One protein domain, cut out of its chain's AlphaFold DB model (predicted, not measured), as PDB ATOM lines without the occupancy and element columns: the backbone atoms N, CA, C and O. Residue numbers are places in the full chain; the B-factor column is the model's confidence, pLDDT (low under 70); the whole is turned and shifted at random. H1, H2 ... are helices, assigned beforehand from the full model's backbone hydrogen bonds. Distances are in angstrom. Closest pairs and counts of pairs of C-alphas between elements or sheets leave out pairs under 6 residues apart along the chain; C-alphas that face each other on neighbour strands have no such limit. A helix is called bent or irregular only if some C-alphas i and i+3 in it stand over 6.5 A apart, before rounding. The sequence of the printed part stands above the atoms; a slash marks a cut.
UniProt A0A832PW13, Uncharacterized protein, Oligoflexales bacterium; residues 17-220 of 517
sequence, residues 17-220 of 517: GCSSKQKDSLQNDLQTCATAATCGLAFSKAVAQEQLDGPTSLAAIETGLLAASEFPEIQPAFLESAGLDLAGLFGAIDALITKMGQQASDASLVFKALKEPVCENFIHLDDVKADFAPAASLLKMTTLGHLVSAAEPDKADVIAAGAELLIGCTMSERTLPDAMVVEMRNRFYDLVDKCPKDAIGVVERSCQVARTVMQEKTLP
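Overview. This is residues 17 to 220 of the 517 residues of an uncharacterized protein of Oligoflexales bacterium (UniProt A0A832PW13). What does the model look like? It is an elongated body of helices in two joined parts: in one, H1, H2, H5a and H5b pack on H3, and in the other H6, H8, H9 and H10 pack on H7. H7 meets H3 and H5b where the parts join, and residues 17 to 22 of H1 stick out at one end. What is it made of? The 204 printed residues hold ten named helices, H1 to H10 in order, and no named strand: all helix, with H1, H2, H3, H5a, H5b and H7 as a bundle, helices roughly side by side. Is it compact? It is compact, with a radius of gyration of the C-alphas of 17.8 A and spans of 63 by 32 by 29 A.

Arrangement. How do the first helices stand? H1, residues 17 to 32, touches H2, residues 36 to 47, in a helical hairpin with its residues 26 to 30 alone, the closest C-alphas being Leu 30 and Ala 42, 5.6 A apart. H3, residues 54 to 68, forms a hairpin with H2, closest C-alphas Phe 43 and Ala 60 at 5.8 A; H4, residues 76 to 82, touches H2, closest C-alphas Gly 40 and Ala 82 at 4.3 A. How does H5, residues 86 to 115, run? By its hydrogen bonds it was assigned as one helix, but it is bent, C-alphas 99 and 102 being 9.3 A apart, with arms H5a, residues 86 to 99, and H5b, residues 102 to 115. H5a touches H3 at a shallow tilt of 27 degrees, opposite ways, closest C-alphas Ile 61 and Ile 93 at 5.9 A. Which helix is the hub? H7, residues 133 to 149, touches six helices, among them H9, residues 177 to 193, closest C-alphas Met 141 and Phe 188 at 5.7 A, and H10, residues 201 to 216, closest C-alphas Ser 149 and Val 213 at 6.5 A. H6, residues 119 to 126, touches residues 133 to 140 of H7 alone, closest C-alphas Leu 125 and Ala 136 at 5.6 A; H8, residues 153 to 170, forms a hairpin with H7, closest C-alphas Leu 147 and Ile 159 at 6.1 A. Are the helix backbones complete? Every O i to N i+4 pair is within hydrogen-bond range in H1, H2, H3, H4, H5a, H9 and H10, against 8 of 10 in H5b, 12 of 13 in H7, 10 of 14 in H8 and 1 of 4 in H6, where 4 of 5 O i to N i+3 pairs are.

Along the chain. Where are the anchor points? H1 begins at C-alpha 17, (8.294, -6.075, 10.529), and H10 ends at C-alpha 216, (12.728, 26.176, -32.221). Which helices are long? From first to last C-alpha, H8 measures 25.5 A, H9 24.5 A and H7 23.4 A. Which are irregular? H5b and H8 are, with C-alphas 103 and 106 at 8.1 A and C-alphas 154 and 157 at 7.9 A.

Size, cuts and confidence. How large is it? The two C-alphas farthest apart, Gly 17 and Arg 174, are 63.8 A apart. Is there a cut or long link? The printed part has no cut, and no link is long. Where is confidence low? Residues 17 to 24 and residue 154 are under 70.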
ATOM      1  N   GLY A  17       9.042  -5.937  11.786       30.09
ATOM      2  CA  GLY A  17       8.294  -6.075  10.529       30.09
ATOM      3  C   GLY A  17       7.570  -4.804  10.057       30.09
ATOM      4  O   GLY A  17       7.324  -4.658   8.861       30.09
ATOM      5  N   CYS A  18       7.240  -3.870  10.960       41.38
ATOM      6  CA  CYS A  18       6.716  -2.551  10.578       41.38
ATOM      7  C   CYS A  18       7.829  -1.604  10.111       41.38
ATOM      8  O   CYS A  18       7.628  -0.868   9.150       41.38
ATOM      9  N   SER A  19       9.010  -1.654  10.739       51.56
ATOM     10  CA  SER A  19      10.149  -0.821  10.338       51.56
ATOM     11  C   SER A  19      10.721  -1.226   8.975       51.56
ATOM     12  O   SER A  19      11.046  -0.343   8.187       51.56
ATOM     13  N   SER A  20      10.788  -2.525   8.650       51.09
ATOM     14  CA  SER A  20      11.251  -2.975   7.326       51.09
ATOM     15  C   SER A  20      10.268  -2.606   6.211       51.09
ATOM     16  O   SER A  20      10.671  -2.005   5.224       51.09
ATOM     17  N   LYS A  21       8.959  -2.837   6.407       59.28
ATOM     18  CA  LYS A  21       7.923  -2.444   5.432       59.28
ATOM     19  C   LYS A  21       7.881  -0.937   5.174       59.28
ATOM     20  O   LYS A  21       7.584  -0.518   4.062       59.28
ATOM     21  N   GLN A  22       8.148  -0.127   6.197       58.62
ATOM     22  CA  GLN A  22       8.167   1.329   6.070       58.62
ATOM     23  C   GLN A  22       9.420   1.836   5.333       58.62
ATOM     24  O   GLN A  22       9.330   2.833   4.621       58.62
ATOM     25  N   LYS A  23      10.559   1.135   5.452       59.00
ATOM     26  CA  LYS A  23      11.791   1.420   4.695       59.00
ATOM     27  C   LYS A  23      11.659   1.036   3.220       59.00
ATOM     28  O   LYS A  23      11.881   1.888   2.366       59.00
ATOM     29  N   ASP A  24      11.166  -0.173   2.940       66.00
ATOM     30  CA  ASP A  24      10.903  -0.639   1.570       66.00
ATOM     31  C   ASP A  24       9.883   0.273   0.853       66.00
ATOM     32  O   ASP A  24       9.994   0.538  -0.342       66.00
ATOM     33  N   SER A  25       8.911   0.818   1.600       80.81
ATOM     34  CA  SER A  25       7.935   1.785   1.080       80.81
ATOM     35  C   SER A  25       8.558   3.137   0.722       80.81
ATOM     36  O   SER A  25       8.180   3.700  -0.296       80.81
ATOM     37  N   LEU A  26       9.489   3.673   1.523       86.31
ATOM     38  CA  LEU A  26      10.102   4.980   1.248       86.31
ATOM     39  C   LEU A  26      11.086   4.917   0.076       86.31
ATOM     40  O   LEU A  26      11.112   5.832  -0.744       86.31
ATOM     41  N   GLN A  27      11.872   3.843  -0.023       86.44
ATOM     42  CA  GLN A  27      12.735   3.623  -1.181       86.44
ATOM     43  C   GLN A  27      11.904   3.559  -2.471       86.44
ATOM     44  O   GLN A  27      12.243   4.211  -3.457       86.44
ATOM     45  N   ASN A  28      10.788   2.826  -2.450       86.12
ATOM     46  CA  ASN A  28       9.887   2.743  -3.594       86.12
ATOM     47  C   ASN A  28       9.221   4.096  -3.911       86.12
ATOM     48  O   ASN A  28       9.101   4.453  -5.082       86.12
ATOM     49  N   ASP A  29       8.836   4.875  -2.893       88.12
ATOM     50  CA  ASP A  29       8.301   6.232  -3.075       88.12
ATOM     51  C   ASP A  29       9.324   7.148  -3.770       88.12
ATOM     52  O   ASP A  29       8.953   7.881  -4.681       88.12
ATOM     53  N   LEU A  30      10.606   7.089  -3.386       89.31
ATOM     54  CA  LEU A  30      11.687   7.855  -4.026       89.31
ATOM     55  C   LEU A  30      11.920   7.428  -5.483       89.31
ATOM     56  O   LEU A  30      12.104   8.276  -6.346       89.31
ATOM     57  N   GLN A  31      11.868   6.125  -5.772       85.06
ATOM     58  CA  GLN A  31      12.118   5.592  -7.118       85.06
ATOM     59  C   GLN A  31      10.958   5.816  -8.098       85.06
ATOM     60  O   GLN A  31      11.174   5.928  -9.302       85.06
ATOM     61  N   THR A  32       9.717   5.847  -7.606       82.94
ATOM     62  CA  THR A  32       8.515   5.896  -8.459       82.94
ATOM     63  C   THR A  32       7.885   7.279  -8.557       82.94
ATOM     64  O   THR A  32       6.961   7.460  -9.351       82.94
ATOM     65  N   CYS A  33       8.331   8.249  -7.752       81.75
ATOM     66  CA  CYS A  33       7.670   9.543  -7.631       81.75
ATOM     67  C   CYS A  33       7.472  10.225  -9.004       81.75
ATOM     68  O   CYS A  33       8.397  10.694  -9.658       81.75
ATOM     69  N   ALA A  34       6.220  10.283  -9.466       78.69
ATOM     70  CA  ALA A  34       5.919  10.751 -10.821       78.69
ATOM     71  C   ALA A  34       5.836  12.285 -10.920       78.69
ATOM     72  O   ALA A  34       6.115  12.872 -11.966       78.69
ATOM     73  N   THR A  35       5.450  12.961  -9.833       88.44
ATOM     74  CA  THR A  35       5.275  14.422  -9.801       88.44
ATOM     75  C   THR A  35       6.330  15.098  -8.930       88.44
ATOM     76  O   THR A  35       6.796  14.517  -7.947       88.44
ATOM     77  N   ALA A  36       6.658  16.354  -9.249       91.62
ATOM     78  CA  ALA A  36       7.595  17.167  -8.471       91.62
ATOM     79  C   ALA A  36       7.223  17.216  -6.976       91.62
ATOM     80  O   ALA A  36       8.072  16.970  -6.123       91.62
ATOM     81  N   ALA A  37       5.940  17.421  -6.657       93.50
ATOM     82  CA  ALA A  37       5.449  17.456  -5.279       93.50
ATOM     83  C   ALA A  37       5.623  16.114  -4.547       93.50
ATOM     84  O   ALA A  37       6.106  16.069  -3.416       93.50
ATOM     85  N   THR A  38       5.282  14.997  -5.202       93.38
ATOM     86  CA  THR A  38       5.459  13.662  -4.609       93.38
ATOM     87  C   THR A  38       6.930  13.324  -4.377       93.38
ATOM     88  O   THR A  38       7.252  12.756  -3.337       93.38
ATOM     89  N   CYS A  39       7.822  13.723  -5.292       93.44
ATOM     90  CA  CYS A  39       9.263  13.545  -5.116       93.44
ATOM     91  C   CYS A  39       9.802  14.411  -3.975       93.44
ATOM     92  O   CYS A  39      10.550  13.910  -3.142       93.44
ATOM     93  N   GLY A  40       9.378  15.677  -3.885       95.44
ATOM     94  CA  GLY A  40       9.781  16.577  -2.802       95.44
ATOM     95  C   GLY A  40       9.359  16.051  -1.427       95.44
ATOM     96  O   GLY A  40      10.153  16.055  -0.489       95.44
ATOM     97  N   LEU A  41       8.144  15.502  -1.320       95.38
ATOM     98  CA  LEU A  41       7.655  14.884  -0.085       95.38
ATOM     99  C   LEU A  41       8.412  13.593   0.280       95.38
ATOM    100  O   LEU A  41       8.677  13.342   1.456       95.38
ATOM    101  N   ALA A  42       8.735  12.742  -0.697       94.44
ATOM    102  CA  ALA A  42       9.532  11.539  -0.453       94.44
ATOM    103  C   ALA A  42      10.964  11.906  -0.022       94.44
ATOM    104  O   ALA A  42      11.487  11.352   0.947       94.44
ATOM    105  N   PHE A  43      11.557  12.906  -0.675       96.19
ATOM    106  CA  PHE A  43      12.874  13.435  -0.341       96.19
ATOM    107  C   PHE A  43      12.913  14.026   1.075       96.19
ATOM    108  O   PHE A  43      13.794  13.668   1.855       96.19
ATOM    109  N   SER A  44      11.932  14.847   1.470       96.25
ATOM    110  CA  SER A  44      11.888  15.408   2.829       96.25
ATOM    111  C   SER A  44      11.745  14.337   3.907       96.25
ATOM    112  O   SER A  44      12.428  14.401   4.931       96.25
ATOM    113  N   LYS A  45      10.931  13.299   3.664       93.50
ATOM    114  CA  LYS A  45      10.832  12.135   4.560       93.50
ATOM    115  C   LYS A  45      12.162  11.399   4.715       93.50
ATOM    116  O   LYS A  45      12.425  10.891   5.801       93.50
ATOM    117  N   ALA A  46      12.973  11.316   3.659       92.12
ATOM    118  CA  ALA A  46      14.296  10.705   3.728       92.12
ATOM    119  C   ALA A  46      15.272  11.588   4.520       92.12
ATOM    120  O   ALA A  46      15.878  11.122   5.482       92.12
ATOM    121  N   VAL A  47      15.360  12.879   4.189       91.50
ATOM    122  CA  VAL A  47      16.264  13.838   4.854       91.50
ATOM    123  C   VAL A  47      15.958  13.985   6.351       91.50
ATOM    124  O   VAL A  47      16.877  14.172   7.148       91.50
ATOM    125  N   ALA A  48      14.691  13.853   6.755       88.88
ATOM    126  CA  ALA A  48      14.271  13.922   8.155       88.88
ATOM    127  C   ALA A  48      14.667  12.694   9.002       88.88
ATOM    128  O   ALA A  48      14.558  12.746  10.228       88.88
ATOM    129  N   GLN A  49      15.104  11.584   8.394       86.44
ATOM    130  CA  GLN A  49      15.516  10.391   9.138       86.44
ATOM    131  C   GLN A  49      16.975  10.478   9.595       86.44
ATOM    132  O   GLN A  49      17.889  10.731   8.810       86.44
ATOM    133  N   GLU A  50      17.216  10.195  10.878       76.06
ATOM    134  CA  GLU A  50      18.572  10.175  11.445       76.06
ATOM    135  C   GLU A  50      19.434   9.037  10.874       76.06
ATOM    136  O   GLU A  50      20.632   9.225  10.655       76.06
ATOM    137  N   GLN A  51      18.825   7.874  10.610       80.25
ATOM    138  CA  GLN A  51      19.480   6.693  10.045       80.25
ATOM    139  C   GLN A  51      18.687   6.147   8.856       80.25
ATOM    140  O   GLN A  51      17.659   5.492   9.030       80.25
ATOM    141  N   LEU A  52      19.216   6.380   7.660       83.19
ATOM    142  CA  LEU A  52      18.789   5.728   6.427       83.19
ATOM    143  C   LEU A  52      19.703   4.533   6.150       83.19
ATOM    144  O   LEU A  52      20.898   4.563   6.446       83.19
ATOM    145  N   ASP A  53      19.151   3.468   5.582       86.81
ATOM    146  CA  ASP A  53      19.960   2.415   4.982       86.81
ATOM    147  C   ASP A  53      20.591   2.901   3.664       86.81
ATOM    148  O   ASP A  53      20.167   3.900   3.074       86.81
ATOM    149  N   GLY A  54      21.643   2.210   3.216       87.12
ATOM    150  CA  GLY A  54      22.408   2.595   2.025       87.12
ATOM    151  C   GLY A  54      21.546   2.762   0.765       87.12
ATOM    152  O   GLY A  54      21.604   3.829   0.159       87.12
ATOM    153  N   PRO A  55      20.705   1.777   0.390       89.69
ATOM    154  CA  PRO A  55      19.830   1.875  -0.783       89.69
ATOM    155  C   PRO A  55      18.882   3.080  -0.753       89.69
ATOM    156  O   PRO A  55      18.812   3.827  -1.727       89.69
ATOM    157  N   THR A  56      18.203   3.324   0.372       90.88
ATOM    158  CA  THR A  56      17.308   4.485   0.516       90.88
ATOM    159  C   THR A  56      18.079   5.806   0.468       90.88
ATOM    160  O   THR A  56      17.602   6.777  -0.114       90.88
ATOM    161  N   SER A  57      19.291   5.849   1.032       91.75
ATOM    162  CA  SER A  57      20.163   7.030   0.959       91.75
ATOM    163  C   SER A  57      20.576   7.341  -0.479       91.75
ATOM    164  O   SER A  57      20.513   8.496  -0.889       91.75
ATOM    165  N   LEU A  58      20.950   6.322  -1.260       92.19
ATOM    166  CA  LEU A  58      21.300   6.481  -2.674       92.19
ATOM    167  C   LEU A  58      20.102   6.978  -3.492       92.19
ATOM    168  O   LEU A  58      20.246   7.954  -4.221       92.19
ATOM    169  N   ALA A  59      18.913   6.397  -3.295       92.69
ATOM    170  CA  ALA A  59      17.687   6.842  -3.964       92.69
ATOM    171  C   ALA A  59      17.307   8.292  -3.600       92.69
ATOM    172  O   ALA A  59      16.846   9.054  -4.450       92.69
ATOM    173  N   ALA A  60      17.526   8.706  -2.346       94.81
ATOM    174  CA  ALA A  60      17.294  10.083  -1.916       94.81
ATOM    175  C   ALA A  60      18.284  11.057  -2.571       94.81
ATOM    176  O   ALA A  60      17.869  12.109  -3.057       94.81
ATOM    177  N   ILE A  61      19.572  10.698  -2.627       95.88
ATOM    178  CA  ILE A  61      20.601  11.486  -3.320       95.88
ATOM    179  C   ILE A  61      20.253  11.615  -4.807       95.88
ATOM    180  O   ILE A  61      20.264  12.723  -5.331       95.88
ATOM    181  N   GLU A  62      19.895  10.513  -5.468       94.56
ATOM    182  CA  GLU A  62      19.504  10.507  -6.880       94.56
ATOM    183  C   GLU A  62      18.292  11.415  -7.128       94.56
ATOM    184  O   GLU A  62      18.345  12.286  -7.992       94.56
ATOM    185  N   THR A  63      17.239  11.288  -6.314       95.06
ATOM    186  CA  THR A  63      16.032  12.129  -6.405       95.06
ATOM    187  C   THR A  63      16.370  13.614  -6.260       95.06
ATOM    188  O   THR A  63      15.891  14.443  -7.035       95.06
ATOM    189  N   GLY A  64      17.213  13.959  -5.281       96.12
ATOM    190  CA  GLY A  64      17.664  15.330  -5.059       96.12
ATOM    191  C   GLY A  64      18.499  15.869  -6.222       96.12
ATOM    192  O   GLY A  64      18.268  16.991  -6.665       96.12
ATOM    193  N   LEU A  65      19.427  15.068  -6.753       96.94
ATOM    194  CA  LEU A  65      20.263  15.446  -7.897       96.94
ATOM    195  C   LEU A  65      19.455  15.601  -9.186       96.94
ATOM    196  O   LEU A  65      19.693  16.552  -9.929       96.94
ATOM    197  N   LEU A  66      18.492  14.712  -9.442       95.44
ATOM    198  CA  LEU A  66      17.582  14.819 -10.582       95.44
ATOM    199  C   LEU A  66      16.771  16.112 -10.506       95.44
ATOM    200  O   LEU A  66      16.754  16.865 -11.475       95.44
ATOM    201  N   ALA A  67      16.159  16.399  -9.354       95.56
ATOM    202  CA  ALA A  67      15.408  17.635  -9.152       95.56
ATOM    203  C   ALA A  67      16.299  18.876  -9.307       95.56
ATOM    204  O   ALA A  67      15.916  19.820  -9.986       95.56
ATOM    205  N   ALA A  68      17.505  18.855  -8.732       96.06
ATOM    206  CA  ALA A  68      18.456  19.959  -8.827       96.06
ATOM    207  C   ALA A  68      19.010  20.184 -10.243       96.06
ATOM    208  O   ALA A  68      19.485  21.277 -10.541       96.06
ATOM    209  N   SER A  69      18.935  19.166 -11.101       96.06
ATOM    210  CA  SER A  69      19.389  19.211 -12.490       96.06
ATOM    211  C   SER A  69      18.242  19.406 -13.487       96.06
ATOM    212  O   SER A  69      18.483  19.315 -14.685       96.06
ATOM    213  N   GLU A  70      17.000  19.635 -13.046       95.06
ATOM    214  CA  GLU A  70      15.830  19.781 -13.930       95.06
ATOM    215  C   GLU A  70      15.977  20.968 -14.905       95.06
ATOM    216  O   GLU A  70      16.423  22.048 -14.520       95.06
ATOM    217  N   PHE A  71      15.578  20.771 -16.170       94.62
ATOM    218  CA  PHE A  71      15.582  21.803 -17.216       94.62
ATOM    219  C   PHE A  71      14.147  22.268 -17.530       94.62
ATOM    220  O   PHE A  71      13.280  21.418 -17.751       94.62
ATOM    221  N   PRO A  72      13.864  23.585 -17.619       88.69
ATOM    222  CA  PRO A  72      14.795  24.712 -17.522       88.69
ATOM    223  C   PRO A  72      15.106  25.144 -16.089       88.69
ATOM    224  O   PRO A  72      16.103  25.807 -15.868       88.69
ATOM    225  N   GLU A  73      14.279  24.804 -15.113       90.69
ATOM    226  CA  GLU A  73      14.551  25.110 -13.713       90.69
ATOM    227  C   GLU A  73      13.849  24.103 -12.808       90.69
ATOM    228  O   GLU A  73      12.904  23.419 -13.221       90.69
ATOM    229  N   ILE A  74      14.310  24.031 -11.558       93.19
ATOM    230  CA  ILE A  74      13.709  23.186 -10.527       93.19
ATOM    231  C   ILE A  74      12.245  23.581 -10.348       93.19
ATOM    232  O   ILE A  74      11.931  24.745 -10.099       93.19
ATOM    233  N   GLN A  75      11.343  22.601 -10.404       92.94
ATOM    234  CA  GLN A  75       9.924  22.863 -10.184       92.94
ATOM    235  C   GLN A  75       9.667  23.397  -8.762       92.94
ATOM    236  O   GLN A  75       9.999  22.708  -7.790       92.94
ATOM    237  N   PRO A  76       8.981  24.549  -8.602       95.00
ATOM    238  CA  PRO A  76       8.659  25.105  -7.285       95.00
ATOM    239  C   PRO A  76       7.940  24.104  -6.375       95.00
ATOM    240  O   PRO A  76       8.254  23.989  -5.194       95.00
ATOM    241  N   ALA A  77       7.054  23.284  -6.949       94.69
ATOM    242  CA  ALA A  77       6.311  22.257  -6.226       94.69
ATOM    243  C   ALA A  77       7.208  21.205  -5.538       94.69
ATOM    244  O   ALA A  77       6.809  20.653  -4.509       94.69
ATOM    245  N   PHE A  78       8.400  20.917  -6.081       96.81
ATOM    246  CA  PHE A  78       9.376  20.039  -5.427       96.81
ATOM    247  C   PHE A  78       9.925  20.699  -4.162       96.81
ATOM    248  O   PHE A  78       9.863  20.102  -3.090       96.81
ATOM    249  N   LEU A  79      10.409  21.940  -4.284       96.56
ATOM    250  CA  LEU A  79      10.993  22.713  -3.185       96.56
ATOM    251  C   LEU A  79       9.973  22.954  -2.063       96.56
ATOM    252  O   LEU A  79      10.253  22.684  -0.895       96.56
ATOM    253  N   GLU A  80       8.751  23.351  -2.425       96.75
ATOM    254  CA  GLU A  80       7.645  23.558  -1.487       96.75
ATOM    255  C   GLU A  80       7.286  22.277  -0.723       96.75
ATOM    256  O   GLU A  80       7.172  22.295   0.502       96.75
ATOM    257  N   SER A  81       7.158  21.147  -1.425       96.00
ATOM    258  CA  SER A  81       6.815  19.861  -0.795       96.00
ATOM    259  C   SER A  81       7.970  19.275   0.016       96.00
ATOM    260  O   SER A  81       7.745  18.527   0.973       96.00
ATOM    261  N   ALA A  82       9.208  19.612  -0.351       95.12
ATOM    262  CA  ALA A  82      10.389  19.279   0.428       95.12
ATOM    263  C   ALA A  82      10.527  20.157   1.686       95.12
ATOM    264  O   ALA A  82      11.213  19.763   2.629       95.12
ATOM    265  N   GLY A  83       9.874  21.324   1.715       95.38
ATOM    266  CA  GLY A  83      10.040  22.325   2.768       95.38
ATOM    267  C   GLY A  83      11.424  22.977   2.745       95.38
ATOM    268  O   GLY A  83      11.949  23.323   3.803       95.38
ATOM    269  N   LEU A  84      12.033  23.098   1.561       94.69
ATOM    270  CA  LEU A  84      13.397  23.595   1.366       94.69
ATOM    271  C   LEU A  84      13.415  24.738   0.349       94.69
ATOM    272  O   LEU A  84      12.630  24.759  -0.593       94.69
ATOM    273  N   ASP A  85      14.359  25.659   0.511       94.44
ATOM    274  CA  ASP A  85      14.806  26.529  -0.574       94.44
ATOM    275  C   ASP A  85      15.953  25.858  -1.359       94.44
ATOM    276  O   ASP A  85      16.373  24.736  -1.059       94.44
ATOM    277  N   LEU A  86      16.475  26.535  -2.387       92.44
ATOM    278  CA  LEU A  86      17.560  25.999  -3.217       92.44
ATOM    279  C   LEU A  86      18.826  25.691  -2.397       92.44
ATOM    280  O   LEU A  86      19.453  24.646  -2.577       92.44
ATOM    281  N   ALA A  87      19.189  26.584  -1.472       94.56
ATOM    282  CA  ALA A  87      20.348  26.399  -0.605       94.56
ATOM    283  C   ALA A  87      20.157  25.201   0.340       94.56
ATOM    284  O   ALA A  87      21.078  24.406   0.530       94.56
ATOM    285  N   GLY A  88      18.949  25.038   0.884       95.31
ATOM    286  CA  GLY A  88      18.542  23.911   1.709       95.31
ATOM    287  C   GLY A  88      18.570  22.587   0.951       95.31
ATOM    288  O   GLY A  88      19.063  21.600   1.493       95.31
ATOM    289  N   LEU A  89      18.131  22.563  -0.313       95.88
ATOM    290  CA  LEU A  89      18.255  21.387  -1.179       95.88
ATOM    291  C   LEU A  89      19.724  20.992  -1.366       95.88
ATOM    292  O   LEU A  89      20.083  19.833  -1.157       95.88
ATOM    293  N   PHE A  90      20.588  21.952  -1.701       96.12
ATOM    294  CA  PHE A  90      22.013  21.681  -1.905       96.12
ATOM    295  C   PHE A  90      22.678  21.206  -0.607       96.12
ATOM    296  O   PHE A  90      23.438  20.240  -0.626       96.12
ATOM    297  N   GLY A  91      22.348  21.821   0.534       97.00
ATOM    298  CA  GLY A  91      22.832  21.383   1.844       97.00
ATOM    299  C   GLY A  91      22.361  19.975   2.221       97.00
ATOM    300  O   GLY A  91      23.137  19.195   2.770       97.00
ATOM    301  N   ALA A  92      21.117  19.617   1.892       96.12
ATOM    302  CA  ALA A  92      20.575  18.285   2.148       96.12
ATOM    303  C   ALA A  92      21.269  17.205   1.301       96.12
ATOM    304  O   ALA A  92      21.631  16.153   1.833       96.12
ATOM    305  N   ILE A  93      21.502  17.472   0.010       96.75
ATOM    306  CA  ILE A  93      22.239  16.565  -0.886       96.75
ATOM    307  C   ILE A  93      23.676  16.369  -0.381       96.75
ATOM    308  O   ILE A  93      24.119  15.231  -0.227       96.75
ATOM    309  N   ASP A  94      24.378  17.456  -0.050       96.94
ATOM    310  CA  ASP A  94      25.760  17.416   0.449       96.94
ATOM    311  C   ASP A  94      25.886  16.608   1.750       96.94
ATOM    312  O   ASP A  94      26.787  15.778   1.911       96.94
ATOM    313  N   ALA A  95      24.930  16.785   2.669       95.25
ATOM    314  CA  ALA A  95      24.881  16.035   3.918       95.25
ATOM    315  C   ALA A  95      24.669  14.530   3.685       95.25
ATOM    316  O   ALA A  95      25.306  13.712   4.354       95.25
ATOM    317  N   LEU A  96      23.800  14.148   2.742       94.88
ATOM    318  CA  LEU A  96      23.576  12.743   2.386       94.88
ATOM    319  C   LEU A  96      24.816  12.120   1.726       94.88
ATOM    320  O   LEU A  96      25.232  11.032   2.128       94.88
ATOM    321  N   ILE A  97      25.449  12.822   0.779       95.25
ATOM    322  CA  ILE A  97      26.690  12.373   0.125       95.25
ATOM    323  C   ILE A  97      27.801  12.186   1.166       95.25
ATOM    324  O   ILE A  97      28.450  11.139   1.203       95.25
ATOM    325  N   THR A  98      27.975  13.154   2.068       94.56
ATOM    326  CA  THR A  98      28.992  13.100   3.129       94.56
ATOM    327  C   THR A  98      28.774  11.916   4.071       94.56
ATOM    328  O   THR A  98      29.733  11.233   4.427       94.56
ATOM    329  N   LYS A  99      27.519  11.629   4.449       92.19
ATOM    330  CA  LYS A  99      27.177  10.464   5.285       92.19
ATOM    331  C   LYS A  99      27.508   9.131   4.599       92.19
ATOM    332  O   LYS A  99      27.940   8.204   5.278       92.19
ATOM    333  N   MET A 100      27.318   9.037   3.282       91.88
ATOM    334  CA  MET A 100      27.572   7.820   2.494       91.88
ATOM    335  C   MET A 100      29.056   7.610   2.148       91.88
ATOM    336  O   MET A 100      29.491   6.478   1.913       91.88
ATOM    337  N   GLY A 101      29.851   8.681   2.115       90.25
ATOM    338  CA  GLY A 101      31.281   8.618   1.822       90.25
ATOM    339  C   GLY A 101      31.565   8.009   0.444       90.25
ATOM    340  O   GLY A 101      30.976   8.406  -0.558       90.25
ATOM    341  N   GLN A 102      32.460   7.017   0.378       88.69
ATOM    342  CA  GLN A 102      32.884   6.411  -0.895       88.69
ATOM    343  C   GLN A 102      31.748   5.753  -1.690       88.69
ATOM    344  O   GLN A 102      31.854   5.648  -2.907       88.69
ATOM    345  N   GLN A 103      30.662   5.327  -1.039       86.44
ATOM    346  CA  GLN A 103      29.518   4.716  -1.726       86.44
ATOM    347  C   GLN A 103      28.740   5.717  -2.598       86.44
ATOM    348  O   GLN A 103      28.014   5.296  -3.490       86.44
ATOM    349  N   ALA A 104      28.910   7.023  -2.368       89.69
ATOM    350  CA  ALA A 104      28.296   8.101  -3.140       89.69
ATOM    351  C   ALA A 104      29.334   8.894  -3.962       89.69
ATOM    352  O   ALA A 104      29.126  10.074  -4.239       89.69
ATOM    353  N   SER A 105      30.464   8.274  -4.346       92.06
ATOM    354  CA  SER A 105      31.526   8.945  -5.120       92.06
ATOM    355  C   SER A 105      31.005   9.564  -6.415       92.06
ATOM    356  O   SER A 105      31.313  10.713  -6.720       92.06
ATOM    357  N   ASP A 106      30.170   8.828  -7.141       94.12
ATOM    358  CA  ASP A 106      29.634   9.250  -8.435       94.12
ATOM    359  C   ASP A 106      28.632  10.399  -8.262       94.12
ATOM    360  O   ASP A 106      28.691  11.397  -8.978       94.12
ATOM    361  N   ALA A 107      27.786  10.331  -7.230       94.56
ATOM    362  CA  ALA A 107      26.918  11.439  -6.843       94.56
ATOM    363  C   ALA A 107      27.709  12.692  -6.440       94.56
ATOM    364  O   ALA A 107      27.293  13.805  -6.755       94.56
ATOM    365  N   SER A 108      28.857  12.528  -5.775       95.31
ATOM    366  CA  SER A 108      29.747  13.640  -5.434       95.31
ATOM    367  C   SER A 108      30.305  14.324  -6.684       95.31
ATOM    368  O   SER A 108      30.367  15.551  -6.709       95.31
ATOM    369  N   LEU A 109      30.634  13.570  -7.741       95.50
ATOM    370  CA  LEU A 109      31.051  14.139  -9.029       95.50
ATOM    371  C   LEU A 109      29.923  14.950  -9.679       95.50
ATOM    372  O   LEU A 109      30.151  16.095 -10.073       95.50
ATOM    373  N   VAL A 110      28.704  14.399  -9.724       97.19
ATOM    374  CA  VAL A 110      27.521  15.104 -10.255       97.19
ATOM    375  C   VAL A 110      27.253  16.384  -9.463       97.19
ATOM    376  O   VAL A 110      27.117  17.460 -10.042       97.19
ATOM    377  N   PHE A 111      27.243  16.296  -8.134       97.00
ATOM    378  CA  PHE A 111      26.993  17.440  -7.263       97.00
ATOM    379  C   PHE A 111      28.083  18.514  -7.369       97.00
ATOM    380  O   PHE A 111      27.790  19.711  -7.343       97.00
ATOM    381  N   LYS A 112      29.346  18.107  -7.534       96.12
ATOM    382  CA  LYS A 112      30.459  19.034  -7.750       96.12
ATOM    383  C   LYS A 112      30.298  19.795  -9.068       96.12
ATOM    384  O   LYS A 112      30.412  21.016  -9.061       96.12
ATOM    385  N   ALA A 113      29.979  19.105 -10.164       95.88
ATOM    386  CA  ALA A 113      29.735  19.745 -11.459       95.88
ATOM    387  C   ALA A 113      28.503  20.667 -11.441       95.88
ATOM    388  O   ALA A 113      28.520  21.715 -12.081       95.88
ATOM    389  N   LEU A 114      27.464  20.319 -10.675       94.88
ATOM    390  CA  LEU A 114      26.284  21.164 -10.479       94.88
ATOM    391  C   LEU A 114      26.639  22.494  -9.791       94.88
ATOM    392  O   LEU A 114      26.123  23.543 -10.167       94.88
ATOM    393  N   LYS A 115      27.518  22.462  -8.781       94.88
ATOM    394  CA  LYS A 115      27.958  23.667  -8.054       94.88
ATOM    395  C   LYS A 115      28.974  24.497  -8.836       94.88
ATOM    396  O   LYS A 115      28.979  25.719  -8.728       94.88
ATOM    397  N   GLU A 116      29.844  23.825  -9.578       93.81
ATOM    398  CA  GLU A 116      30.966  24.413 -10.305       93.81
ATOM    399  C   GLU A 116      30.972  23.875 -11.746       93.81
ATOM    400  O   GLU A 116      31.711  22.927 -12.048       93.81
ATOM    401  N   PRO A 117      30.143  24.450 -12.640       90.38
ATOM    402  CA  PRO A 117      30.009  23.997 -14.020       90.38
ATOM    403  C   PRO A 117      31.190  24.501 -14.862       90.38
ATOM    404  O   PRO A 117      31.083  25.466 -15.614       90.38
ATOM    405  N   VAL A 118      32.339  23.846 -14.697       92.00
ATOM    406  CA  VAL A 118      33.582  24.072 -15.452       92.00
ATOM    407  C   VAL A 118      34.025  22.781 -16.133       92.00
ATOM    408  O   VAL A 118      33.661  21.688 -15.684       92.00
ATOM    409  N   CYS A 119      34.804  22.883 -17.209       92.62
ATOM    410  CA  CYS A 119      35.086  21.762 -18.100       92.62
ATOM    411  C   CYS A 119      35.796  20.599 -17.404       92.62
ATOM    412  O   CYS A 119      35.508  19.442 -17.717       92.62
ATOM    413  N   GLU A 120      36.633  20.877 -16.400       92.38
ATOM    414  CA  GLU A 120      37.295  19.849 -15.596       92.38
ATOM    415  C   GLU A 120      36.299  19.016 -14.788       92.38
ATOM    416  O   GLU A 120      36.490  17.818 -14.627       92.38
ATOM    417  N   ASN A 121      35.215  19.614 -14.290       93.69
ATOM    418  CA  ASN A 121      34.170  18.861 -13.596       93.69
ATOM    419  C   ASN A 121      33.200  18.206 -14.597       93.69
ATOM    420  O   ASN A 121      32.712  17.104 -14.355       93.69
ATOM    421  N   PHE A 122      32.938  18.864 -15.730       92.88
ATOM    422  CA  PHE A 122      31.975  18.419 -16.738       92.88
ATOM    423  C   PHE A 122      32.419  17.157 -17.489       92.88
ATOM    424  O   PHE A 122      31.583  16.315 -17.828       92.88
ATOM    425  N   ILE A 123      33.725  16.997 -17.726       91.12
ATOM    426  CA  ILE A 123      34.280  15.815 -18.404       91.12
ATOM    427  C   ILE A 123      34.095  14.537 -17.573       91.12
ATOM    428  O   ILE A 123      33.734  13.498 -18.114       91.12
ATOM    429  N   HIS A 124      34.223  14.624 -16.246       91.38
ATOM    430  CA  HIS A 124      34.080  13.475 -15.343       91.38
ATOM    431  C   HIS A 124      32.657  12.923 -15.256       91.38
ATOM    432  O   HIS A 124      32.449  11.808 -14.786       91.38
ATOM    433  N   LEU A 125      31.661  13.673 -15.728       93.25
ATOM    434  CA  LEU A 125      30.286  13.191 -15.797       93.25
ATOM    435  C   LEU A 125      30.107  12.054 -16.825       93.25
ATOM    436  O   LEU A 125      29.107  11.349 -16.747       93.25
ATOM    437  N   ASP A 126      31.041  11.860 -17.770       87.94
ATOM    438  CA  ASP A 126      31.038  10.682 -18.663       87.94
ATOM    439  C   ASP A 126      31.445   9.383 -17.944       87.94
ATOM    440  O   ASP A 126      31.091   8.297 -18.402       87.94
ATOM    441  N   ASP A 127      32.144   9.486 -16.809       89.19
ATOM    442  CA  ASP A 127      32.634   8.341 -16.030       89.19
ATOM    443  C   ASP A 127      31.617   7.848 -14.978       89.19
ATOM    444  O   ASP A 127      31.835   6.825 -14.320       89.19
ATOM    445  N   VAL A 128      30.506   8.572 -14.797       91.81
ATOM    446  CA  VAL A 128      29.472   8.277 -13.794       91.81
ATOM    447  C   VAL A 128      28.729   6.982 -14.144       91.81
ATOM    448  O   VAL A 128      28.217   6.813 -15.252       91.81
ATOM    449  N   LYS A 129      28.639   6.054 -13.183       86.06
ATOM    450  CA  LYS A 129      28.012   4.738 -13.382       86.06
ATOM    451  C   LYS A 129      26.486   4.811 -13.439       86.06
ATOM    452  O   LYS A 129      25.871   5.817 -13.094       86.06
ATOM    453  N   ALA A 130      25.885   3.684 -13.833       79.62
ATOM    454  CA  ALA A 130      24.454   3.523 -14.100       79.62
ATOM    455  C   ALA A 130      23.527   4.123 -13.027       79.62
ATOM    456  O   ALA A 130      22.539   4.747 -13.398       79.62
ATOM    457  N   ASP A 131      23.871   4.004 -11.741       82.94
ATOM    458  CA  ASP A 131      23.030   4.473 -10.629       82.94
ATOM    459  C   ASP A 131      22.843   6.004 -10.597       82.94
ATOM    460  O   ASP A 131      21.827   6.486 -10.114       82.94
ATOM    461  N   PHE A 132      23.795   6.787 -11.122       92.06
ATOM    462  CA  PHE A 132      23.698   8.257 -11.191       92.06
ATOM    463  C   PHE A 132      23.825   8.804 -12.621       92.06
ATOM    464  O   PHE A 132      23.782  10.018 -12.834       92.06
ATOM    465  N   ALA A 133      23.941   7.923 -13.618       90.81
ATOM    466  CA  ALA A 133      24.024   8.286 -15.029       90.81
ATOM    467  C   ALA A 133      22.825   9.125 -15.519       90.81
ATOM    468  O   ALA A 133      23.057  10.052 -16.303       90.81
ATOM    469  N   PRO A 134      21.570   8.895 -15.062       91.44
ATOM    470  CA  PRO A 134      20.446   9.766 -15.405       91.44
ATOM    471  C   PRO A 134      20.642  11.203 -14.913       91.44
ATOM    472  O   PRO A 134      20.443  12.138 -15.685       91.44
ATOM    473  N   ALA A 135      21.094  11.387 -13.668       94.00
ATOM    474  CA  ALA A 135      21.358  12.708 -13.100       94.00
ATOM    475  C   ALA A 135      22.536  13.408 -13.792       94.00
ATOM    476  O   ALA A 135      22.435  14.586 -14.122       94.00
ATOM    477  N   ALA A 136      23.619  12.681 -14.088       95.81
ATOM    478  CA  ALA A 136      24.756  13.214 -14.840       95.81
ATOM    479  C   ALA A 136      24.354  13.655 -16.259       95.81
ATOM    480  O   ALA A 136      24.696  14.756 -16.691       95.81
ATOM    481  N   SER A 137      23.590  12.821 -16.972       94.69
ATOM    482  CA  SER A 137      23.112  13.119 -18.330       94.69
ATOM    483  C   SER A 137      22.150  14.303 -18.341       94.69
ATOM    484  O   SER A 137      22.252  15.175 -19.204       94.69
ATOM    485  N   LEU A 138      21.241  14.349 -17.362       95.69
ATOM    486  CA  LEU A 138      20.308  15.451 -17.186       95.69
ATOM    487  C   LEU A 138      21.059  16.753 -16.890       95.69
ATOM    488  O   LEU A 138      20.833  17.729 -17.593       95.69
ATOM    489  N   LEU A 139      22.017  16.756 -15.958       96.44
ATOM    490  CA  LEU A 139      22.852  17.925 -15.671       96.44
ATOM    491  C   LEU A 139      23.569  18.435 -16.926       96.44
ATOM    492  O   LEU A 139      23.496  19.627 -17.225       96.44
ATOM    493  N   LYS A 140      24.195  17.540 -17.707       96.06
ATOM    494  CA  LYS A 140      24.831  17.923 -18.976       96.06
ATOM    495  C   LYS A 140      23.851  18.603 -19.925       96.06
ATOM    496  O   LYS A 140      24.160  19.657 -20.482       96.06
ATOM    497  N   MET A 141      22.678  17.999 -20.106       96.81
ATOM    498  CA  MET A 141      21.640  18.521 -20.990       96.81
ATOM    499  C   MET A 141      21.149  19.888 -20.510       96.81
ATOM    500  O   MET A 141      21.003  20.793 -21.324       96.81
ATOM    501  N   THR A 142      20.945  20.053 -19.206       96.06
ATOM    502  CA  THR A 142      20.459  21.285 -18.581       96.06
ATOM    503  C   THR A 142      21.456  22.423 -18.740       96.06
ATOM    504  O   THR A 142      21.098  23.477 -19.262       96.06
ATOM    505  N   THR A 143      22.727  22.230 -18.370       95.44
ATOM    506  CA  THR A 143      23.727  23.307 -18.447       95.44
ATOM    507  C   THR A 143      23.981  23.748 -19.892       95.44
ATOM    508  O   THR A 143      24.022  24.947 -20.165       95.44
ATOM    509  N   LEU A 144      24.092  22.806 -20.838       96.12
ATOM    510  CA  LEU A 144      24.243  23.146 -22.260       96.12
ATOM    511  C   LEU A 144      22.944  23.745 -22.829       96.12
ATOM    512  O   LEU A 144      22.977  24.721 -23.575       96.12
ATOM    513  N   GLY A 145      21.791  23.206 -22.431       95.19
ATOM    514  CA  GLY A 145      20.469  23.684 -22.827       95.19
ATOM    515  C   GLY A 145      20.200  25.122 -22.392       95.19
ATOM    516  O   GLY A 145      19.583  25.874 -23.145       95.19
ATOM    517  N   HIS A 146      20.719  25.549 -21.237       94.06
ATOM    518  CA  HIS A 146      20.674  26.945 -20.803       94.06
ATOM    519  C   HIS A 146      21.446  27.876 -21.735       94.06
ATOM    520  O   HIS A 146      20.907  28.918 -22.106       94.06
ATOM    521  N   LEU A 147      22.660  27.500 -22.157       92.75
ATOM    522  CA  LEU A 147      23.433  28.301 -23.111       92.75
ATOM    523  C   LEU A 147      22.706  28.430 -24.454       92.75
ATOM    524  O   LEU A 147      22.626  29.525 -25.003       92.75
ATOM    525  N   VAL A 148      22.130  27.333 -24.958       93.56
ATOM    526  CA  VAL A 148      21.359  27.341 -26.214       93.56
ATOM    527  C   VAL A 148      20.068  28.155 -26.079       93.56
ATOM    528  O   VAL A 148      19.690  28.878 -26.994       93.56
ATOM    529  N   SER A 149      19.381  28.066 -24.940       90.94
ATOM    530  CA  SER A 149      18.093  28.745 -24.734       90.94
ATOM    531  C   SER A 149      18.230  30.242 -24.491       90.94
ATOM    532  O   SER A 149      17.340  30.998 -24.881       90.94
ATOM    533  N   ALA A 150      19.332  30.659 -23.866       87.06
ATOM    534  CA  ALA A 150      19.677  32.057 -23.623       87.06
ATOM    535  C   ALA A 150      20.317  32.736 -24.845       87.06
ATOM    536  O   ALA A 150      20.799  33.865 -24.735       87.06
ATOM    537  N   ALA A 151      20.368  32.043 -25.987       84.06
ATOM    538  CA  ALA A 151      21.099  32.516 -27.137       84.06
ATOM    539  C   ALA A 151      20.408  33.689 -27.836       84.06
ATOM    540  O   ALA A 151      19.352  33.536 -28.450       84.06
ATOM    541  N   GLU A 152      21.048  34.855 -27.767       83.12
ATOM    542  CA  GLU A 152      20.622  36.096 -28.413       83.12
ATOM    543  C   GLU A 152      21.797  36.690 -29.212       83.12
ATOM    544  O   GLU A 152      22.956  36.469 -28.838       83.12
ATOM    545  N   PRO A 153      21.536  37.408 -30.325       76.31
ATOM    546  CA  PRO A 153      22.586  37.924 -31.209       76.31
ATOM    547  C   PRO A 153      23.668  38.750 -30.498       76.31
ATOM    548  O   PRO A 153      24.862  38.535 -30.711       76.31
ATOM    549  N   ASP A 154      23.252  39.632 -29.590       69.44
ATOM    550  CA  ASP A 154      24.096  40.518 -28.780       69.44
ATOM    551  C   ASP A 154      24.877  39.783 -27.673       69.44
ATOM    552  O   ASP A 154      25.819  40.324 -27.086       69.44
ATOM    553  N   LYS A 155      24.542  38.518 -27.405       73.69
ATOM    554  CA  LYS A 155      25.180  37.676 -26.382       73.69
ATOM    555  C   LYS A 155      26.061  36.574 -26.961       73.69
ATOM    556  O   LYS A 155      26.603  35.785 -26.190       73.69
ATOM    557  N   ALA A 156      26.256  36.524 -28.278       77.56
ATOM    558  CA  ALA A 156      26.999  35.448 -28.936       77.56
ATOM    559  C   ALA A 156      28.405  35.199 -28.351       77.56
ATOM    560  O   ALA A 156      28.763  34.048 -28.105       77.56
ATOM    561  N   ASP A 157      29.163  36.249 -28.022       72.62
ATOM    562  CA  ASP A 157      30.494  36.099 -27.412       72.62
ATOM    563  C   ASP A 157      30.426  35.569 -25.971       72.62
ATOM    564  O   ASP A 157      31.286  34.801 -25.539       72.62
ATOM    565  N   VAL A 158      29.380  35.933 -25.220       75.38
ATOM    566  CA  VAL A 158      29.148  35.416 -23.861       75.38
ATOM    567  C   VAL A 158      28.816  33.927 -23.915       75.38
ATOM    568  O   VAL A 158      29.304  33.155 -23.091       75.38
ATOM    569  N   ILE A 159      28.029  33.505 -24.907       84.44
ATOM    570  CA  ILE A 159      27.716  32.091 -25.144       84.44
ATOM    571  C   ILE A 159      28.980  31.331 -25.539       84.44
ATOM    572  O   ILE A 159      29.182  30.222 -25.054       84.44
ATOM    573  N   ALA A 160      29.845  31.919 -26.370       83.06
ATOM    574  CA  ALA A 160      31.118  31.313 -26.745       83.06
ATOM    575  C   ALA A 160      32.050  31.126 -25.541       83.06
ATOM    576  O   ALA A 160      32.589  30.036 -25.361       83.06
ATOM    577  N   ALA A 161      32.163  32.129 -24.665       80.81
ATOM    578  CA  ALA A 161      32.906  32.010 -23.410       80.81
ATOM    579  C   ALA A 161      32.286  30.960 -22.467       80.81
ATOM    580  O   ALA A 161      32.998  30.183 -21.836       80.81
ATOM    581  N   GLY A 162      30.953  30.889 -22.392       86.88
ATOM    582  CA  GLY A 162      30.250  29.838 -21.652       86.88
ATOM    583  C   GLY A 162      30.511  28.441 -22.222       86.88
ATOM    584  O   GLY A 162      30.737  27.496 -21.471       86.88
ATOM    585  N   ALA A 163      30.535  28.304 -23.547       91.06
ATOM    586  CA  ALA A 163      30.870  27.058 -24.222       91.06
ATOM    587  C   ALA A 163      32.320  26.644 -23.929       91.06
ATOM    588  O   ALA A 163      32.562  25.498 -23.558       91.06
ATOM    589  N   GLU A 164      33.269  27.577 -24.005       88.25
ATOM    590  CA  GLU A 164      34.668  27.345 -23.634       88.25
ATOM    591  C   GLU A 164      34.794  26.863 -22.181       88.25
ATOM    592  O   GLU A 164      35.448  25.852 -21.928       88.25
ATOM    593  N   LEU A 165      34.092  27.507 -21.241       90.19
ATOM    594  CA  LEU A 165      34.081  27.097 -19.835       90.19
ATOM    595  C   LEU A 165      33.568  25.670 -19.625       90.19
ATOM    596  O   LEU A 165      34.044  25.008 -18.712       90.19
ATOM    597  N   LEU A 166      32.620  25.186 -20.433       93.12
ATOM    598  CA  LEU A 166      32.008  23.864 -20.247       93.12
ATOM    599  C   LEU A 166      32.698  22.746 -21.026       93.12
ATOM    600  O   LEU A 166      32.780  21.620 -20.535       93.12
ATOM    601  N   ILE A 167      33.167  23.019 -22.244       93.00
ATOM    602  CA  ILE A 167      33.680  21.986 -23.157       93.00
ATOM    603  C   ILE A 167      35.106  22.246 -23.656       93.00
ATOM    604  O   ILE A 167      35.670  21.378 -24.331       93.00
ATOM    605  N   GLY A 168      35.725  23.371 -23.284       88.12
ATOM    606  CA  GLY A 168      37.046  23.790 -23.761       88.12
ATOM    607  C   GLY A 168      38.155  22.771 -23.496       88.12
ATOM    608  O   GLY A 168      38.963  22.515 -24.381       88.12
ATOM    609  N   CYS A 169      38.119  22.076 -22.352       90.31
ATOM    610  CA  CYS A 169      39.061  21.000 -22.009       90.31
ATOM    611  C   CYS A 169      39.113  19.852 -23.045       90.31
ATOM    612  O   CYS A 169      40.070  19.082 -23.074       90.31
ATOM    613  N   THR A 170      38.070  19.693 -23.869       87.44
ATOM    614  CA  THR A 170      37.978  18.631 -24.890       87.44
ATOM    615  C   THR A 170      38.316  19.113 -26.299       87.44
ATOM    616  O   THR A 170      38.225  18.341 -27.253       87.44
ATOM    617  N   MET A 171      38.691  20.384 -26.443       87.56
ATOM    618  CA  MET A 171      38.985  21.025 -27.718       87.56
ATOM    619  C   MET A 171      40.420  21.564 -27.735       87.56
ATOM    620  O   MET A 171      41.093  21.651 -26.712       87.56
ATOM    621  N   SER A 172      40.925  21.906 -28.922       84.81
ATOM    622  CA  SER A 172      42.227  22.573 -29.031       84.81
ATOM    623  C   SER A 172      42.126  24.009 -28.514       84.81
ATOM    624  O   SER A 172      41.154  24.689 -28.829       84.81
ATOM    625  N   GLU A 173      43.169  24.526 -27.861       74.25
ATOM    626  CA  GLU A 173      43.292  25.959 -27.525       74.25
ATOM    627  C   GLU A 173      43.231  26.883 -28.759       74.25
ATOM    628  O   GLU A 173      42.995  28.080 -28.643       74.25
ATOM    629  N   ARG A 174      43.449  26.340 -29.966       73.94
ATOM    630  CA  ARG A 174      43.336  27.076 -31.237       73.94
ATOM    631  C   ARG A 174      41.930  27.048 -31.839       73.94
ATOM    632  O   ARG A 174      41.736  27.577 -32.931       73.94
ATOM    633  N   THR A 175      40.984  26.378 -31.187       79.50
ATOM    634  CA  THR A 175      39.601  26.288 -31.658       79.50
ATOM    635  C   THR A 175      38.994  27.681 -31.686       79.50
ATOM    636  O   THR A 175      39.113  28.440 -30.727       79.50
ATOM    637  N   LEU A 176      38.352  28.020 -32.799       78.00
ATOM    638  CA  LEU A 176      37.696  29.309 -32.943       78.00
ATOM    639  C   LEU A 176      36.414  29.370 -32.085       78.00
ATOM    640  O   LEU A 176      35.750  28.342 -31.907       78.00
ATOM    641  N   PRO A 177      36.035  30.554 -31.569       78.44
ATOM    642  CA  PRO A 177      34.849  30.707 -30.721       78.44
ATOM    643  C   PRO A 177      33.544  30.203 -31.359       78.44
ATOM    644  O   PRO A 177      32.705  29.613 -30.683       78.44
ATOM    645  N   ASP A 178      33.370  30.378 -32.669       79.81
ATOM    646  CA  ASP A 178      32.205  29.894 -33.417       79.81
ATOM    647  C   ASP A 178      32.129  28.362 -33.441       79.81
ATOM    648  O   ASP A 178      31.068  27.788 -33.195       79.81
ATOM    649  N   ALA A 179      33.260  27.694 -33.670       85.50
ATOM    650  CA  ALA A 179      33.355  26.242 -33.633       85.50
ATOM    651  C   ALA A 179      33.051  25.690 -32.229       85.50
ATOM    652  O   ALA A 179      32.372  24.669 -32.116       85.50
ATOM    653  N   MET A 180      33.480  26.390 -31.172       87.06
ATOM    654  CA  MET A 180      33.148  26.048 -29.783       87.06
ATOM    655  C   MET A 180      31.628  26.089 -29.543       87.06
ATOM    656  O   MET A 180      31.056  25.162 -28.972       87.06
ATOM    657  N   VAL A 181      30.948  27.132 -30.031       89.88
ATOM    658  CA  VAL A 181      29.485  27.280 -29.917       89.88
ATOM    659  C   VAL A 181      28.741  26.191 -30.700       89.88
ATOM    660  O   VAL A 181      27.774  25.613 -30.196       89.88
ATOM    661  N   VAL A 182      29.204  25.869 -31.914       92.38
ATOM    662  CA  VAL A 182      28.637  24.788 -32.741       92.38
ATOM    663  C   VAL A 182      28.755  23.439 -32.029       92.38
ATOM    664  O   VAL A 182      27.766  22.708 -31.936       92.38
ATOM    665  N   GLU A 183      29.941  23.119 -31.507       93.75
ATOM    666  CA  GLU A 183      30.212  21.862 -30.804       93.75
ATOM    667  C   GLU A 183      29.383  21.744 -29.519       93.75
ATOM    668  O   GLU A 183      28.753  20.713 -29.280       93.75
ATOM    669  N   MET A 184      29.302  22.819 -28.732       94.81
ATOM    670  CA  MET A 184      28.469  22.897 -27.527       94.81
ATOM    671  C   MET A 184      27.014  22.522 -27.825       94.81
ATOM    672  O   MET A 184      26.435  21.661 -27.155       94.81
ATOM    673  N   ARG A 185      26.433  23.093 -28.886       94.94
ATOM    674  CA  ARG A 185      25.052  22.790 -29.277       94.94
ATOM    675  C   ARG A 185      24.907  21.385 -29.869       94.94
ATOM    676  O   ARG A 185      23.899  20.731 -29.619       94.94
ATOM    677  N   ASN A 186      25.893  20.887 -30.612       95.62
ATOM    678  CA  ASN A 186      25.856  19.514 -31.123       95.62
ATOM    679  C   ASN A 186      25.852  18.490 -29.975       95.62
ATOM    680  O   ASN A 186      25.071  17.542 -30.019       95.62
ATOM    681  N   ARG A 187      26.625  18.729 -28.907       95.19
ATOM    682  CA  ARG A 187      26.586  17.906 -27.685       95.19
ATOM    683  C   ARG A 187      25.244  17.978 -26.972       95.19
ATOM    684  O   ARG A 187      24.754  16.954 -26.505       95.19
ATOM    685  N   PHE A 188      24.629  19.160 -26.916       96.06
ATOM    686  CA  PHE A 188      23.259  19.299 -26.421       96.06
ATOM    687  C   PHE A 188      22.281  18.450 -27.247       96.06
ATOM    688  O   PHE A 188      21.534  17.664 -26.673       96.06
ATOM    689  N   TYR A 189      22.330  18.527 -28.580       95.31
ATOM    690  CA  TYR A 189      21.462  17.723 -29.450       95.31
ATOM    691  C   TYR A 189      21.687  16.221 -29.256       95.31
ATOM    692  O   TYR A 189      20.721  15.473 -29.147       95.31
ATOM    693  N   ASP A 190      22.937  15.776 -29.118       95.88
ATOM    694  CA  ASP A 190      23.247  14.364 -28.874       95.88
ATOM    695  C   ASP A 190      22.683  13.855 -27.539       95.88
ATOM    696  O   ASP A 190      22.320  12.683 -27.429       95.88
ATOM    697  N   LEU A 191      22.600  14.713 -26.518       95.50
ATOM    698  CA  LEU A 191      21.957  14.385 -25.242       95.50
ATOM    699  C   LEU A 191      20.432  14.316 -25.388       95.50
ATOM    700  O   LEU A 191      19.813  13.382 -24.878       95.50
ATOM    701  N   VAL A 192      19.835  15.247 -26.137       95.62
ATOM    702  CA  VAL A 192      18.392  15.261 -26.425       95.62
ATOM    703  C   VAL A 192      17.969  14.042 -27.251       95.62
ATOM    704  O   VAL A 192      16.940  13.426 -26.963       95.62
ATOM    705  N   ASP A 193      18.773  13.637 -28.234       94.38
ATOM    706  CA  ASP A 193      18.531  12.450 -29.063       94.38
ATOM    707  C   ASP A 193      18.599  11.149 -28.241       94.38
ATOM    708  O   ASP A 193      17.907  10.173 -28.545       94.38
ATOM    709  N   LYS A 194      19.391  11.143 -27.160       93.62
ATOM    710  CA  LYS A 194      19.514  10.025 -26.210       93.62
ATOM    711  C   LYS A 194      18.455  10.031 -25.108       93.62
ATOM    712  O   LYS A 194      18.446   9.107 -24.293       93.62
ATOM    713  N   CYS A 195      17.564  11.021 -25.069       93.56
ATOM    714  CA  CYS A 195      16.518  11.071 -24.057       93.56
ATOM    715  C   CYS A 195      15.659   9.789 -24.073       93.56
ATOM    716  O   CYS A 195      15.074   9.464 -25.117       93.56
ATOM    717  N   PRO A 196      15.523   9.091 -22.930       89.00
ATOM    718  CA  PRO A 196      14.716   7.877 -22.822       89.00
ATOM    719  C   PRO A 196      13.260   8.118 -23.247       89.00
ATOM    720  O   PRO A 196      12.678   9.173 -22.983       89.00
ATOM    721  N   LYS A 197      12.673   7.140 -23.946       84.69
ATOM    722  CA  LYS A 197      11.292   7.222 -24.465       84.69
ATOM    723  C   LYS A 197      10.240   6.870 -23.413       84.69
ATOM    724  O   LYS A 197       9.091   7.266 -23.553       84.69
ATOM    725  N   ASP A 198      10.649   6.117 -22.407       84.94
ATOM    726  CA  ASP A 198       9.871   5.580 -21.294       84.94
ATOM    727  C   ASP A 198      10.231   6.243 -19.955       84.94
ATOM    728  O   ASP A 198       9.807   5.776 -18.899       84.94
ATOM    729  N   ALA A 199      11.000   7.339 -19.983       84.31
ATOM    730  CA  ALA A 199      11.223   8.139 -18.788       84.31
ATOM    731  C   ALA A 199       9.918   8.731 -18.264       84.31
ATOM    732  O   ALA A 199       9.003   9.045 -19.021       84.31
ATOM    733  N   ILE A 200       9.902   8.939 -16.952       83.81
ATOM    734  CA  ILE A 200       8.814   9.572 -16.220       83.81
ATOM    735  C   ILE A 200       9.352  10.751 -15.408       83.81
ATOM    736  O   ILE A 200      10.557  10.876 -15.160       83.81
ATOM    737  N   GLY A 201       8.451  11.622 -14.966       86.94
ATOM    738  CA  GLY A 201       8.772  12.661 -13.994       86.94
ATOM    739  C   GLY A 201       9.748  13.714 -14.527       86.94
ATOM    740  O   GLY A 201       9.521  14.304 -15.581       86.94
ATOM    741  N   VAL A 202      10.797  14.007 -13.754       91.44
ATOM    742  CA  VAL A 202      11.747  15.107 -14.026       91.44
ATOM    743  C   VAL A 202      12.485  14.921 -15.355       91.44
ATOM    744  O   VAL A 202      12.610  15.871 -16.131       91.44
ATOM    745  N   VAL A 203      12.937  13.695 -15.642       92.00
ATOM    746  CA  VAL A 203      13.687  13.380 -16.868       92.00
ATOM    747  C   VAL A 203      12.799  13.552 -18.097       92.00
ATOM    748  O   VAL A 203      13.206  14.195 -19.061       92.00
ATOM    749  N   GLU A 204      11.565  13.040 -18.051       92.56
ATOM    750  CA  GLU A 204      10.606  13.169 -19.152       92.56
ATOM    751  C   GLU A 204      10.320  14.640 -19.483       92.56
ATOM    752  O   GLU A 204      10.453  15.046 -20.639       92.56
ATOM    753  N   ARG A 205       9.985  15.447 -18.466       92.38
ATOM    754  CA  ARG A 205       9.689  16.877 -18.634       92.38
ATOM    755  C   ARG A 205      10.877  17.641 -19.204       92.38
ATOM    756  O   ARG A 205      10.722  18.355 -20.191       92.38
ATOM    757  N   SER A 206      12.065  17.441 -18.632       95.62
ATOM    758  CA  SER A 206      13.291  18.104 -19.090       95.62
ATOM    759  C   SER A 206      13.604  17.748 -20.544       95.62
ATOM    760  O   SER A 206      13.903  18.623 -21.352       95.62
ATOM    761  N   CYS A 207      13.456  16.472 -20.910       95.81
ATOM    762  CA  CYS A 207      13.632  16.001 -22.280       95.81
ATOM    763  C   CYS A 207      12.593  16.575 -23.252       95.81
ATOM    764  O   CYS A 207      12.929  16.883 -24.394       95.81
ATOM    765  N   GLN A 208      11.332  16.731 -22.837       94.69
ATOM    766  CA  GLN A 208      10.303  17.369 -23.662       94.69
ATOM    767  C   GLN A 208      10.651  18.835 -23.944       94.69
ATOM    768  O   GLN A 208      10.663  19.233 -25.107       94.69
ATOM    769  N   VAL A 209      11.020  19.609 -22.917       95.50
ATOM    770  CA  VAL A 209      11.432  21.012 -23.092       95.50
ATOM    771  C   VAL A 209      12.696  21.114 -23.950       95.50
ATOM    772  O   VAL A 209      12.764  21.941 -24.857       95.50
ATOM    773  N   ALA A 210      13.684  20.248 -23.724       95.81
ATOM    774  CA  ALA A 210      14.923  20.252 -24.496       95.81
ATOM    775  C   ALA A 210      14.693  19.931 -25.986       95.81
ATOM    776  O   ALA A 210      15.325  20.543 -26.849       95.81
ATOM    777  N   ARG A 211      13.737  19.046 -26.311       95.44
ATOM    778  CA  ARG A 211      13.300  18.809 -27.699       95.44
ATOM    779  C   ARG A 211      12.676  20.058 -28.324       95.44
ATOM    780  O   ARG A 211      12.993  20.353 -29.472       95.44
ATOM    781  N   THR A 212      11.856  20.805 -27.583       94.88
ATOM    782  CA  THR A 212      11.305  22.091 -28.051       94.88
ATOM    783  C   THR A 212      12.421  23.096 -28.336       94.88
ATOM    784  O   THR A 212      12.478  23.658 -29.425       94.88
ATOM    785  N   VAL A 213      13.377  23.255 -27.413       93.94
ATOM    786  CA  VAL A 213      14.548  24.129 -27.604       93.94
ATOM    787  C   VAL A 213      15.336  23.728 -28.853       93.94
ATOM    788  O   VAL A 213      15.657  24.584 -29.672       93.94
ATOM    789  N   MET A 214      15.599  22.433 -29.043       93.19
ATOM    790  CA  MET A 214      16.298  21.916 -30.224       93.19
ATOM    791  C   MET A 214      15.579  22.238 -31.544       93.19
ATOM    792  O   MET A 214      16.248  22.482 -32.545       93.19
ATOM    793  N   GLN A 215      14.244  22.228 -31.553       92.31
ATOM    794  CA  GLN A 215      13.429  22.442 -32.753       92.31
ATOM    795  C   GLN A 215      13.195  23.921 -33.077       92.31
ATOM    796  O   GLN A 215      13.040  24.264 -34.246       92.31
ATOM    797  N   GLU A 216      13.166  24.786 -32.064       91.75
ATOM    798  CA  GLU A 216      12.728  26.176 -32.221       91.75
ATOM    799  C   GLU A 216      13.868  27.196 -32.132       91.75
ATOM    800  O   GLU A 216      13.771  28.274 -32.720       91.75
ATOM    801  N   LYS A 217      14.951  26.901 -31.399       91.06
ATOM    802  CA  LYS A 217      15.994  27.896 -31.124       91.06
ATOM    803  C   LYS A 217      17.061  27.939 -32.207       91.06
ATOM    804  O   LYS A 217      17.796  26.980 -32.441       91.06
ATOM    805  N   THR A 218      17.183  29.112 -32.814       90.81
ATOM    806  CA  THR A 218      18.339  29.506 -33.616       90.81
ATOM    807  C   THR A 218      19.513  29.864 -32.714       90.81
ATOM    808  O   THR A 218      19.315  30.498 -31.678       90.81
ATOM    809  N   LEU A 219      20.731  29.532 -33.133       89.69
ATOM    810  CA  LEU A 219      21.943  29.844 -32.381       89.69
ATOM    811  C   LEU A 219      22.792  30.872 -33.146       89.69
ATOM    812  O   LEU A 219      23.466  30.490 -34.107       89.69
ATOM    813  N   PRO A 220      22.756  32.165 -32.772       86.69
ATOM    814  CA  PRO A 220      23.691  33.146 -33.304       86.69
ATOM    815  C   PRO A 220      25.119  32.750 -32.931       86.69
ATOM    816  O   PRO A 220      25.411  32.401 -31.787       86.69
TER     817      PRO A 220